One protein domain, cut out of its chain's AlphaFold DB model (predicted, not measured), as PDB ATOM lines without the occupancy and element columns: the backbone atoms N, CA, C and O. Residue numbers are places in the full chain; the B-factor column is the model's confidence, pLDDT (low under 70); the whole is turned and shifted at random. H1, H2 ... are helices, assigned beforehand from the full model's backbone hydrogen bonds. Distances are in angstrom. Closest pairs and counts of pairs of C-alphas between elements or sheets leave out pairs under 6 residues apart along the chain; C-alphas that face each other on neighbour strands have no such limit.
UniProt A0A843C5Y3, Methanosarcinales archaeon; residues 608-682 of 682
ATOM      1  N   PRO A 608     -23.056  22.902 -55.099       65.25
ATOM      2  CA  PRO A 608     -22.969  21.553 -55.629       65.25
ATOM      3  C   PRO A 608     -24.115  20.689 -55.101       65.25
ATOM      4  O   PRO A 608     -24.426  20.678 -53.912       65.25
ATOM      5  N   GLY A 609     -24.755  19.946 -56.003       69.38
ATOM      6  CA  GLY A 609     -25.888  19.085 -55.676       69.38
ATOM      7  C   GLY A 609     -25.861  17.761 -56.435       69.38
ATOM      8  O   GLY A 609     -25.217  17.622 -57.477       69.38
ATOM      9  N   GLY A 610     -26.584  16.773 -55.906       74.94
ATOM     10  CA  GLY A 610     -26.743  15.461 -56.535       74.94
ATOM     11  C   GLY A 610     -25.425  14.691 -56.653       74.94
ATOM     12  O   GLY A 610     -24.676  14.574 -55.688       74.94
ATOM     13  N   THR A 611     -25.138  14.165 -57.846       70.12
ATOM     14  CA  THR A 611     -23.928  13.373 -58.125       70.12
ATOM     15  C   THR A 611     -22.633  14.184 -58.062       70.12
ATOM     16  O   THR A 611     -21.571  13.591 -57.972       70.12
ATOM     17  N   GLY A 612     -22.679  15.523 -58.070       63.91
ATOM     18  CA  GLY A 612     -21.469  16.347 -57.925       63.91
ATOM     19  C   GLY A 612     -20.748  16.123 -56.590       63.91
ATOM     20  O   GLY A 612     -19.524  16.135 -56.544       63.91
ATOM     21  N   LEU A 613     -21.499  15.805 -55.530       73.94
ATOM     22  CA  LEU A 613     -20.964  15.499 -54.198       73.94
ATOM     23  C   LEU A 613     -20.316  14.109 -54.096       73.94
ATOM     24  O   LEU A 613     -19.871  13.729 -53.021       73.94
ATOM     25  N   THR A 614     -20.259  13.319 -55.174       75.00
ATOM     26  CA  THR A 614     -19.404  12.119 -55.193       75.00
ATOM     27  C   THR A 614     -17.955  12.452 -55.553       75.00
ATOM     28  O   THR A 614     -17.099  11.573 -55.496       75.00
ATOM     29  N   ILE A 615     -17.672  13.697 -55.959       73.44
ATOM     30  CA  ILE A 615     -16.334  14.178 -56.303       73.44
ATOM     31  C   ILE A 615     -15.709  14.797 -55.052       73.44
ATOM     32  O   ILE A 615     -16.218  15.779 -54.518       73.44
ATOM     33  N   ALA A 616     -14.575  14.246 -54.614       73.94
ATOM     34  CA  ALA A 616     -13.888  14.679 -53.396       73.94
ATOM     35  C   ALA A 616     -13.568  16.188 -53.383       73.94
ATOM     36  O   ALA A 616     -13.669  16.832 -52.343       73.94
ATOM     37  N   GLU A 617     -13.218  16.755 -54.539       74.88
ATOM     38  CA  GLU A 617     -12.838  18.167 -54.695       74.88
ATOM     39  C   GLU A 617     -14.011  19.150 -54.582       74.88
ATOM     40  O   GLU A 617     -13.790  20.339 -54.382       74.88
ATOM     41  N   VAL A 618     -15.249  18.664 -54.703       75.56
ATOM     42  CA  VAL A 618     -16.474  19.481 -54.709       75.56
ATOM     43  C   VAL A 618     -17.060  19.633 -53.296       75.56
ATOM     44  O   VAL A 618     -18.000  20.395 -53.075       75.56
ATOM     45  N   HIS A 619     -16.517  18.918 -52.309       75.88
ATOM     46  CA  HIS A 619     -16.976  19.056 -50.932       75.88
ATOM     47  C   HIS A 619     -16.590  20.421 -50.345       75.88
ATOM     48  O   HIS A 619     -15.436  20.837 -50.471       75.88
ATOM     49  N   PRO A 620     -17.517  21.093 -49.634       77.25
ATOM     50  CA  PRO A 620     -17.196  22.330 -48.940       77.25
ATOM     51  C   PRO A 620     -16.144  22.074 -47.856       77.25
ATOM     52  O   PRO A 620     -16.144  21.033 -47.192       77.25
ATOM     53  N   MET A 621     -15.256  23.045 -47.661       85.00
ATOM     54  CA  MET A 621     -14.180  22.945 -46.682       85.00
ATOM     55  C   MET A 621     -14.746  23.009 -45.263       85.00
ATOM     56  O   MET A 621     -15.263  24.042 -44.850       85.00
ATOM     57  N   ASP A 622     -14.593  21.935 -44.491       87.00
ATOM     58  CA  ASP A 622     -14.908  21.922 -43.064       87.00
ATOM     59  C   ASP A 622     -13.746  22.475 -42.211       87.00
ATOM     60  O   ASP A 622     -12.653  22.783 -42.699       87.00
ATOM     61  N   LEU A 623     -13.968  22.618 -40.899       88.25
ATOM     62  CA  LEU A 623     -12.959  23.168 -39.989       88.25
ATOM     63  C   LEU A 623     -11.703  22.279 -39.893       88.25
ATOM     64  O   LEU A 623     -10.593  22.792 -39.727       88.25
ATOM     65  N   GLY A 624     -11.867  20.957 -40.010       89.75
ATOM     66  CA  GLY A 624     -10.756  20.004 -40.019       89.75
ATOM     67  C   GLY A 624      -9.875  20.169 -41.257       89.75
ATOM     68  O   GLY A 624      -8.655  20.286 -41.145       89.75
ATOM     69  N   THR A 625     -10.494  20.275 -42.429       88.62
ATOM     70  CA  THR A 625      -9.824  20.542 -43.704       88.62
ATOM     71  C   THR A 625      -9.132  21.900 -43.678       88.62
ATOM     72  O   THR A 625      -7.956  21.988 -44.033       88.62
ATOM     73  N   ALA A 626      -9.790  22.942 -43.157       89.81
ATOM     74  CA  ALA A 626      -9.184  24.262 -43.000       89.81
ATOM     75  C   ALA A 626      -7.919  24.221 -42.123       89.81
ATOM     76  O   ALA A 626      -6.909  24.848 -42.457       89.81
ATOM     77  N   TRP A 627      -7.928  23.440 -41.037       92.19
ATOM     78  CA  TRP A 627      -6.743  23.239 -40.201       92.19
ATOM     79  C   TRP A 627      -5.610  22.537 -40.954       92.19
ATOM     80  O   TRP A 627      -4.474  23.007 -40.910       92.19
ATOM     81  N   ILE A 628      -5.908  21.450 -41.671       90.81
ATOM     82  CA  ILE A 628      -4.908  20.689 -42.439       90.81
ATOM     83  C   ILE A 628      -4.298  21.556 -43.546       90.81
ATOM     84  O   ILE A 628      -3.095  21.485 -43.800       90.81
ATOM     85  N   TRP A 629      -5.114  22.377 -44.209       90.44
ATOM     86  CA  TRP A 629      -4.661  23.155 -45.358       90.44
ATOM     87  C   TRP A 629      -3.938  24.437 -44.978       90.44
ATOM     88  O   TRP A 629      -2.969  24.812 -45.632       90.44
ATOM     89  N   PHE A 630      -4.388  25.114 -43.925       91.69
ATOM     90  CA  PHE A 630      -3.950  26.477 -43.641       91.69
ATOM     91  C   PHE A 630      -3.410  26.666 -42.227       91.69
ATOM     92  O   PHE A 630      -2.686  27.632 -42.004       91.69
ATOM     93  N   THR A 631      -3.689  25.762 -41.284       93.44
ATOM     94  CA  THR A 631      -3.277  25.834 -39.867       93.44
ATOM     95  C   THR A 631      -3.666  27.171 -39.203       93.44
ATOM     96  O   THR A 631      -4.757  27.693 -39.426       93.44
ATOM     97  N   THR A 632      -2.793  27.760 -38.379       92.00
ATOM     98  CA  THR A 632      -3.032  29.025 -37.664       92.00
ATOM     99  C   THR A 632      -3.299  30.239 -38.578       92.00
ATOM    100  O   THR A 632      -4.187  31.029 -38.239       92.00
ATOM    101  N   PRO A 633      -2.600  30.431 -39.723       92.69
ATOM    102  CA  PRO A 633      -2.892  31.501 -40.682       92.69
ATOM    103  C   PRO A 633      -4.364  31.661 -41.070       92.69
ATOM    104  O   PRO A 633      -4.807  32.796 -41.239       92.69
ATOM    105  N   PHE A 634      -5.130  30.567 -41.148       92.12
ATOM    106  CA  PHE A 634      -6.565  30.606 -41.447       92.12
ATOM    107  C   PHE A 634      -7.331  31.515 -40.484       92.12
ATOM    108  O   PHE A 634      -8.029  32.439 -40.894       92.12
ATOM    109  N   PHE A 635      -7.148  31.302 -39.181       90.88
ATOM    110  CA  PHE A 635      -7.863  32.051 -38.151       90.88
ATOM    111  C   PHE A 635      -7.392  33.502 -38.067       90.88
ATOM    112  O   PHE A 635      -8.200  34.417 -37.908       90.88
ATOM    113  N   ILE A 636      -6.083  33.726 -38.222       92.88
ATOM    114  CA  ILE A 636      -5.495  35.072 -38.227       92.88
ATOM    115  C   ILE A 636      -6.058  35.906 -39.389       92.88
ATOM    116  O   ILE A 636      -6.277  37.110 -39.225       92.88
ATOM    117  N   ALA A 637      -6.342  35.284 -40.537       92.50
ATOM    118  CA  ALA A 637      -6.861  35.975 -41.712       92.50
ATOM    119  C   ALA A 637      -8.199  36.687 -41.445       92.50
ATOM    120  O   ALA A 637      -8.387  37.800 -41.931       92.50
ATOM    121  N   PHE A 638      -9.098  36.134 -40.621       92.00
ATOM    122  CA  PHE A 638     -10.371  36.797 -40.294       92.00
ATOM    123  C   PHE A 638     -10.179  38.075 -39.475       92.00
ATOM    124  O   PHE A 638     -10.794  39.102 -39.774       92.00
ATOM    125  N   PHE A 639      -9.274  38.055 -38.492       93.50
ATOM    126  CA  PHE A 639      -8.905  39.262 -37.751       93.50
ATOM    127  C   PHE A 639      -8.256  40.299 -38.673       93.50
ATOM    128  O   PHE A 639      -8.578  41.486 -38.596       93.50
ATOM    129  N   ALA A 640      -7.388  39.861 -39.590       91.94
ATOM    130  CA  ALA A 640      -6.773  40.739 -40.580       91.94
ATOM    131  C   ALA A 640      -7.815  41.362 -41.528       91.94
ATOM    132  O   ALA A 640      -7.777  42.571 -41.762       91.94
ATOM    133  N   MET A 641      -8.786  40.583 -42.017       93.69
ATOM    134  CA  MET A 641      -9.886  41.076 -42.855       93.69
ATOM    135  C   MET A 641     -10.764  42.088 -42.110       93.69
ATOM    136  O   MET A 641     -11.112  43.121 -42.680       93.69
ATOM    137  N   ALA A 642     -11.064  41.858 -40.828       93.81
ATOM    138  CA  ALA A 642     -11.791  42.823 -40.005       93.81
ATOM    139  C   ALA A 642     -11.012  44.142 -39.843       93.81
ATOM    140  O   ALA A 642     -11.589  45.227 -39.951       93.81
ATOM    141  N   ILE A 643      -9.691  44.072 -39.642       92.06
ATOM    142  CA  ILE A 643      -8.821  45.256 -39.572       92.06
ATOM    143  C   ILE A 643      -8.804  46.008 -40.907       92.06
ATOM    144  O   ILE A 643      -8.939  47.233 -40.909       92.06
ATOM    145  N   LEU A 644      -8.684  45.301 -42.034       92.25
ATOM    146  CA  LEU A 644      -8.757  45.902 -43.369       92.25
ATOM    147  C   LEU A 644     -10.106  46.594 -43.587       92.25
ATOM    148  O   LEU A 644     -10.134  47.755 -43.991       92.25
ATOM    149  N   ALA A 645     -11.218  45.942 -43.239       92.50
ATOM    150  CA  ALA A 645     -12.551  46.529 -43.340       92.50
ATOM    151  C   ALA A 645     -12.670  47.821 -42.512       92.50
ATOM    152  O   ALA A 645     -13.095  48.855 -43.030       92.50
ATOM    153  N   MET A 646     -12.221  47.810 -41.250       91.88
ATOM    154  CA  MET A 646     -12.204  49.008 -40.402       91.88
ATOM    155  C   MET A 646     -11.330  50.127 -40.982       91.88
ATOM    156  O   MET A 646     -11.708  51.302 -40.936       91.88
ATOM    157  N   ASN A 647     -10.165  49.781 -41.533       89.75
ATOM    158  CA  ASN A 647      -9.273  50.753 -42.153       89.75
ATOM    159  C   ASN A 647      -9.907  51.387 -43.384       89.75
ATOM    160  O   ASN A 647      -9.852  52.608 -43.497       89.75
ATOM    161  N   ILE A 648     -10.579  50.609 -44.235       89.50
ATOM    162  CA  ILE A 648     -11.288  51.105 -45.420       89.50
ATOM    163  C   ILE A 648     -12.411  52.066 -45.020       89.50
ATOM    164  O   ILE A 648     -12.586  53.113 -45.653       89.50
ATOM    165  N   VAL A 649     -13.155  51.770 -43.945       87.19
ATOM    166  CA  VAL A 649     -14.177  52.687 -43.409       87.19
ATOM    167  C   VAL A 649     -13.552  54.019 -42.988       87.19
ATOM    168  O   VAL A 649     -14.109  55.070 -43.293       87.19
ATOM    169  N   ARG A 650     -12.372  53.999 -42.356       88.56
ATOM    170  CA  ARG A 650     -11.683  55.209 -41.869       88.56
ATOM    171  C   ARG A 650     -10.888  55.957 -42.940       88.56
ATOM    172  O   ARG A 650     -10.725  57.169 -42.845       88.56
ATOM    173  N   ARG A 651     -10.314  55.247 -43.908       87.38
ATOM    174  CA  ARG A 651      -9.380  55.753 -44.918       87.38
ATOM    175  C   ARG A 651      -9.674  55.079 -46.242       87.38
ATOM    176  O   ARG A 651      -9.684  53.861 -46.339       87.38
ATOM    177  N   ASN A 652      -9.854  55.867 -47.290       85.75
ATOM    178  CA  ASN A 652     -10.078  55.304 -48.609       85.75
ATOM    179  C   ASN A 652      -8.760  54.848 -49.250       85.75
ATOM    180  O   ASN A 652      -8.034  55.656 -49.838       85.75
ATOM    181  N   ARG A 653      -8.419  53.567 -49.102       89.75
ATOM    182  CA  ARG A 653      -7.194  52.967 -49.649       89.75
ATOM    183  C   ARG A 653      -7.543  51.901 -50.694       89.75
ATOM    184  O   ARG A 653      -8.043  50.845 -50.304       89.75
ATOM    185  N   PRO A 654      -7.292  52.154 -51.992       92.25
ATOM    186  CA  PRO A 654      -7.685  51.229 -53.053       92.25
ATOM    187  C   PRO A 654      -7.025  49.864 -52.953       92.25
ATOM    188  O   PRO A 654      -7.679  48.843 -53.143       92.25
ATOM    189  N   GLU A 655      -5.752  49.842 -52.584       93.75
ATOM    190  CA  GLU A 655      -4.978  48.626 -52.397       93.75
ATOM    191  C   GLU A 655      -5.517  47.728 -51.267       93.75
ATOM    192  O   GLU A 655      -5.518  46.507 -51.410       93.75
ATOM    193  N   GLU A 656      -6.025  48.308 -50.174       94.62
ATOM    194  CA  GLU A 656      -6.592  47.547 -49.052       94.62
ATOM    195  C   GLU A 656      -7.959  46.957 -49.417       94.62
ATOM    196  O   GLU A 656      -8.235  45.798 -49.104       94.62
ATOM    197  N   LEU A 657      -8.798  47.724 -50.127       95.25
ATOM    198  CA  LEU A 657     -10.091  47.230 -50.604       95.25
ATOM    199  C   LEU A 657      -9.928  46.121 -51.645       95.25
ATOM    200  O   LEU A 657     -10.678  45.150 -51.601       95.25
ATOM    201  N   LEU A 658      -8.951  46.238 -52.550       96.44
ATOM    202  CA  LEU A 658      -8.632  45.179 -53.508       96.44
ATOM    203  C   LEU A 658      -8.322  43.865 -52.794       96.44
ATOM    204  O   LEU A 658      -8.910  42.840 -53.132       96.44
ATOM    205  N   LEU A 659      -7.438  43.902 -51.791       95.88
ATOM    206  CA  LEU A 659      -7.077  42.703 -51.042       95.88
ATOM    207  C   LEU A 659      -8.279  42.132 -50.280       95.88
ATOM    208  O   LEU A 659      -8.461  40.917 -50.270       95.88
ATOM    209  N   LEU A 660      -9.112  42.984 -49.674       96.06
ATOM    210  CA  LEU A 660     -10.304  42.541 -48.953       96.06
ATOM    211  C   LEU A 660     -11.323  41.871 -49.887       96.06
ATOM    212  O   LEU A 660     -11.788  40.777 -49.588       96.06
ATOM    213  N   VAL A 661     -11.644  42.497 -51.023       95.06
ATOM    214  CA  VAL A 661     -12.583  41.943 -52.013       95.06
ATOM    215  C   VAL A 661     -12.056  40.627 -52.575       95.06
ATOM    216  O   VAL A 661     -12.801  39.651 -52.637       95.06
ATOM    217  N   TRP A 662     -10.769  40.574 -52.928       95.38
ATOM    218  CA  TRP A 662     -10.136  39.347 -53.405       95.38
ATOM    219  C   TRP A 662     -10.203  38.235 -52.353       95.38
ATOM    220  O   TRP A 662     -10.645  37.134 -52.669       95.38
ATOM    221  N   SER A 663      -9.860  38.536 -51.098       94.88
ATOM    222  CA  SER A 663      -9.862  37.554 -50.005       94.88
ATOM    223  C   SER A 663     -11.263  37.019 -49.707       94.88
ATOM    224  O   SER A 663     -11.428  35.813 -49.570       94.88
ATOM    225  N   ILE A 664     -12.280  37.889 -49.646       92.75
ATOM    226  CA  ILE A 664     -13.668  37.480 -49.378       92.75
ATOM    227  C   ILE A 664     -14.193  36.589 -50.502       92.75
ATOM    228  O   ILE A 664     -14.763  35.536 -50.228       92.75
ATOM    229  N   ILE A 665     -14.000  36.994 -51.762       89.62
ATOM    230  CA  ILE A 665     -14.520  36.226 -52.896       89.62
ATOM    231  C   ILE A 665     -13.810  34.872 -52.999       89.62
ATOM    232  O   ILE A 665     -14.486  33.866 -53.179       89.62
ATOM    233  N   ILE A 666     -12.482  34.820 -52.831       89.62
ATOM    234  CA  ILE A 666     -11.746  33.547 -52.824       89.62
ATOM    235  C   ILE A 666     -12.169  32.671 -51.647       89.62
ATOM    236  O   ILE A 666     -12.366  31.481 -51.841       89.62
ATOM    237  N   PHE A 667     -12.363  33.237 -50.454       89.38
ATOM    238  CA  PHE A 667     -12.807  32.480 -49.283       89.38
ATOM    239  C   PHE A 667     -14.163  31.799 -49.509       89.38
ATOM    240  O   PHE A 667     -14.327  30.629 -49.172       89.38
ATOM    241  N   VAL A 668     -15.118  32.510 -50.115       85.38
ATOM    242  CA  VAL A 668     -16.398  31.914 -50.521       85.38
ATOM    243  C   VAL A 668     -16.177  30.862 -51.602       85.38
ATOM    244  O   VAL A 668     -16.784  29.801 -51.540       85.38
ATOM    245  N   ALA A 669     -15.288  31.138 -52.557       81.31
ATOM    246  CA  ALA A 669     -15.109  30.289 -53.722       81.31
ATOM    247  C   ALA A 669     -14.410  28.952 -53.473       81.31
ATOM    248  O   ALA A 669     -14.483  28.069 -54.315       81.31
ATOM    249  N   VAL A 670     -13.719  28.818 -52.344       79.94
ATOM    250  CA  VAL A 670     -13.102  27.557 -51.904       79.94
ATOM    251  C   VAL A 670     -13.988  26.803 -50.905       79.94
ATOM    252  O   VAL A 670     -13.487  26.008 -50.112       79.94
ATOM    253  N   GLY A 671     -15.283  27.127 -50.843       77.81
ATOM    254  CA  GLY A 671     -16.207  26.566 -49.859       77.81
ATOM    255  C   GLY A 671     -15.872  26.880 -48.410       77.81
ATOM    256  O   GLY A 671     -16.264  26.137 -47.513       77.81
ATOM    257  N   GLY A 672     -15.186  27.996 -48.147       78.88
ATOM    258  CA  GLY A 672     -14.775  28.378 -46.798       78.88
ATOM    259  C   GLY A 672     -15.936  28.614 -45.829       78.88
ATOM    260  O   GLY A 672     -15.753  28.496 -44.619       78.88
ATOM    261  N   LEU A 673     -17.143  28.885 -46.335       81.00
ATOM    262  CA  LEU A 673     -18.352  28.995 -45.513       81.00
ATOM    263  C   LEU A 673     -18.722  27.669 -44.821       81.00
ATOM    264  O   LEU A 673     -19.277  27.701 -43.718       81.00
ATOM    265  N   GLY A 674     -18.322  26.525 -45.389       77.50
ATOM    266  CA  GLY A 674     -18.469  25.207 -44.768       77.50
ATOM    267  C   GLY A 674     -17.765  25.096 -43.411       77.50
ATOM    268  O   GLY A 674     -18.284  24.454 -42.499       77.50
ATOM    269  N   ALA A 675     -16.661  25.823 -43.203       79.19
ATOM    270  CA  ALA A 675     -15.918  25.816 -41.941       79.19
ATOM    271  C   ALA A 675     -16.719  26.440 -40.784       79.19
ATOM    272  O   ALA A 675     -16.387  26.237 -39.615       79.19
ATOM    273  N   PHE A 676     -17.785  27.177 -41.109       81.69
ATOM    274  CA  PHE A 676     -18.731  27.767 -40.165       81.69
ATOM    275  C   PHE A 676     -20.085  27.038 -40.134       81.69
ATOM    276  O   PHE A 676     -21.032  27.549 -39.538       81.69
ATOM    277  N   GLY A 677     -20.192  25.861 -40.761       75.50
ATOM    278  CA  GLY A 677     -21.425  25.070 -40.807       75.50
ATOM    279  C   GLY A 677     -22.499  25.635 -41.741       75.50
ATOM    280  O   GLY A 677     -23.672  25.302 -41.593       75.50
ATOM    281  N   ILE A 678     -22.126  26.512 -42.679       73.56
ATOM    282  CA  ILE A 678     -23.040  27.031 -43.700       73.56
ATOM    283  C   ILE A 678     -22.965  26.091 -44.905       73.56
ATOM    284  O   ILE A 678     -22.051  26.177 -45.723       73.56
ATOM    285  N   GLU A 679     -23.917  25.163 -44.977       62.69
ATOM    286  CA  GLU A 679     -24.019  24.183 -46.060       62.69
ATOM    287  C   GLU A 679     -24.652  24.785 -47.326       62.69
ATOM    288  O   GLU A 679     -25.470  25.704 -47.265       62.69
ATOM    289  N   GLY A 680     -24.283  24.244 -48.490       56.88
ATOM    290  CA  GLY A 680     -24.877  24.609 -49.780       56.88
ATOM    291  C   GLY A 680     -24.232  25.798 -50.491       56.88
ATOM    292  O   GLY A 680     -24.705  26.139 -51.570       56.88
ATOM    293  N   ILE A 681     -23.178  26.403 -49.923       54.94
ATOM    294  CA  ILE A 681     -22.316  27.370 -50.615       54.94
ATOM    295  C   ILE A 681     -20.855  26.904 -50.528       54.94
ATOM    296  O   ILE A 681     -20.231  27.071 -49.477       54.94
ATOM    297  N   GLY A 682     -20.304  26.343 -51.604       46.78
ATOM    298  CA  GLY A 682     -18.879  26.043 -51.698       46.78
ATOM    299  C   GLY A 682     -18.390  25.591 -53.047       46.78
ATOM    300  O   GLY A 682     -19.173  24.911 -53.737       46.78
TER     301      GLY A 682
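This is residues 608 to 682 of the 682 residues of a protein of Methanosarcinales archaeon (UniProt A0A843C5Y3). A long helical hairpin, H3 and H4, opens as a V from its turn at residues 651 to 653, and two shorter helices, H2 and H5, meet across its wide end. Beyond that end, residues 610 to 616, of which 610 to 614 belong to H1, stick out from the rest. The printed part has 75 residues with five named helices, H1 to H5 in chain order, and no named strand; the class is all helix. It is loose, with a radius of gyration of the C-alphas of 14.5 A, and only just elongated, spanning 46 by 23 by 17 A.

H3, residues 632 to 650, touches H4, residues 654 to 669, with residues 641 to 648 alone, against residues 656 to 663 of H4. Their closest C-alphas, Met 641 and Leu 660, are 6.3 A apart; the helices form a hairpin, running opposite ways at a steep tilt of 43 degrees. H2, residues 623 to 630, is close to H3 but not clearly touching, about perpendicular at 85 degrees; the closest C-alphas, Ala 626 and Phe 634, are 7.0 A apart. H2 touches H5, residues 672 to 676, the closest C-alphas being Leu 623 and Ala 675 at 4.4 A. H5 is close to H4 but not clearly touching, with the C-alphas of Phe 667 and Leu 673 closest at 7.6 A. H1, residues 610 to 614, touches no helix. Each O i to N i+4 pair is within hydrogen-bond range in H2 and H4, with 13 of 15 in H3 and 0 of 1 in H1 and in H5, where 2 of 2 O i to N i+3 pairs are within range in each.

H3 is 27.9 A long, from C-alpha 632 at (-3.032, 29.025, -37.664) to C-alpha 650. H4 measures 22.2 A, ending at C-alpha 669 at (-15.109, 30.289, -53.722). H2 is 10.3 A, H1 8.2 A and H5 7.7 A long.

The farthest C-alphas, Thr 611 and Arg 651, are 46.7 A apart. The printed part has no cut and no long link. Mean pLDDT of the printed part is 84.5; residues 608 to 609, 612 and 679 to 682 are under 70.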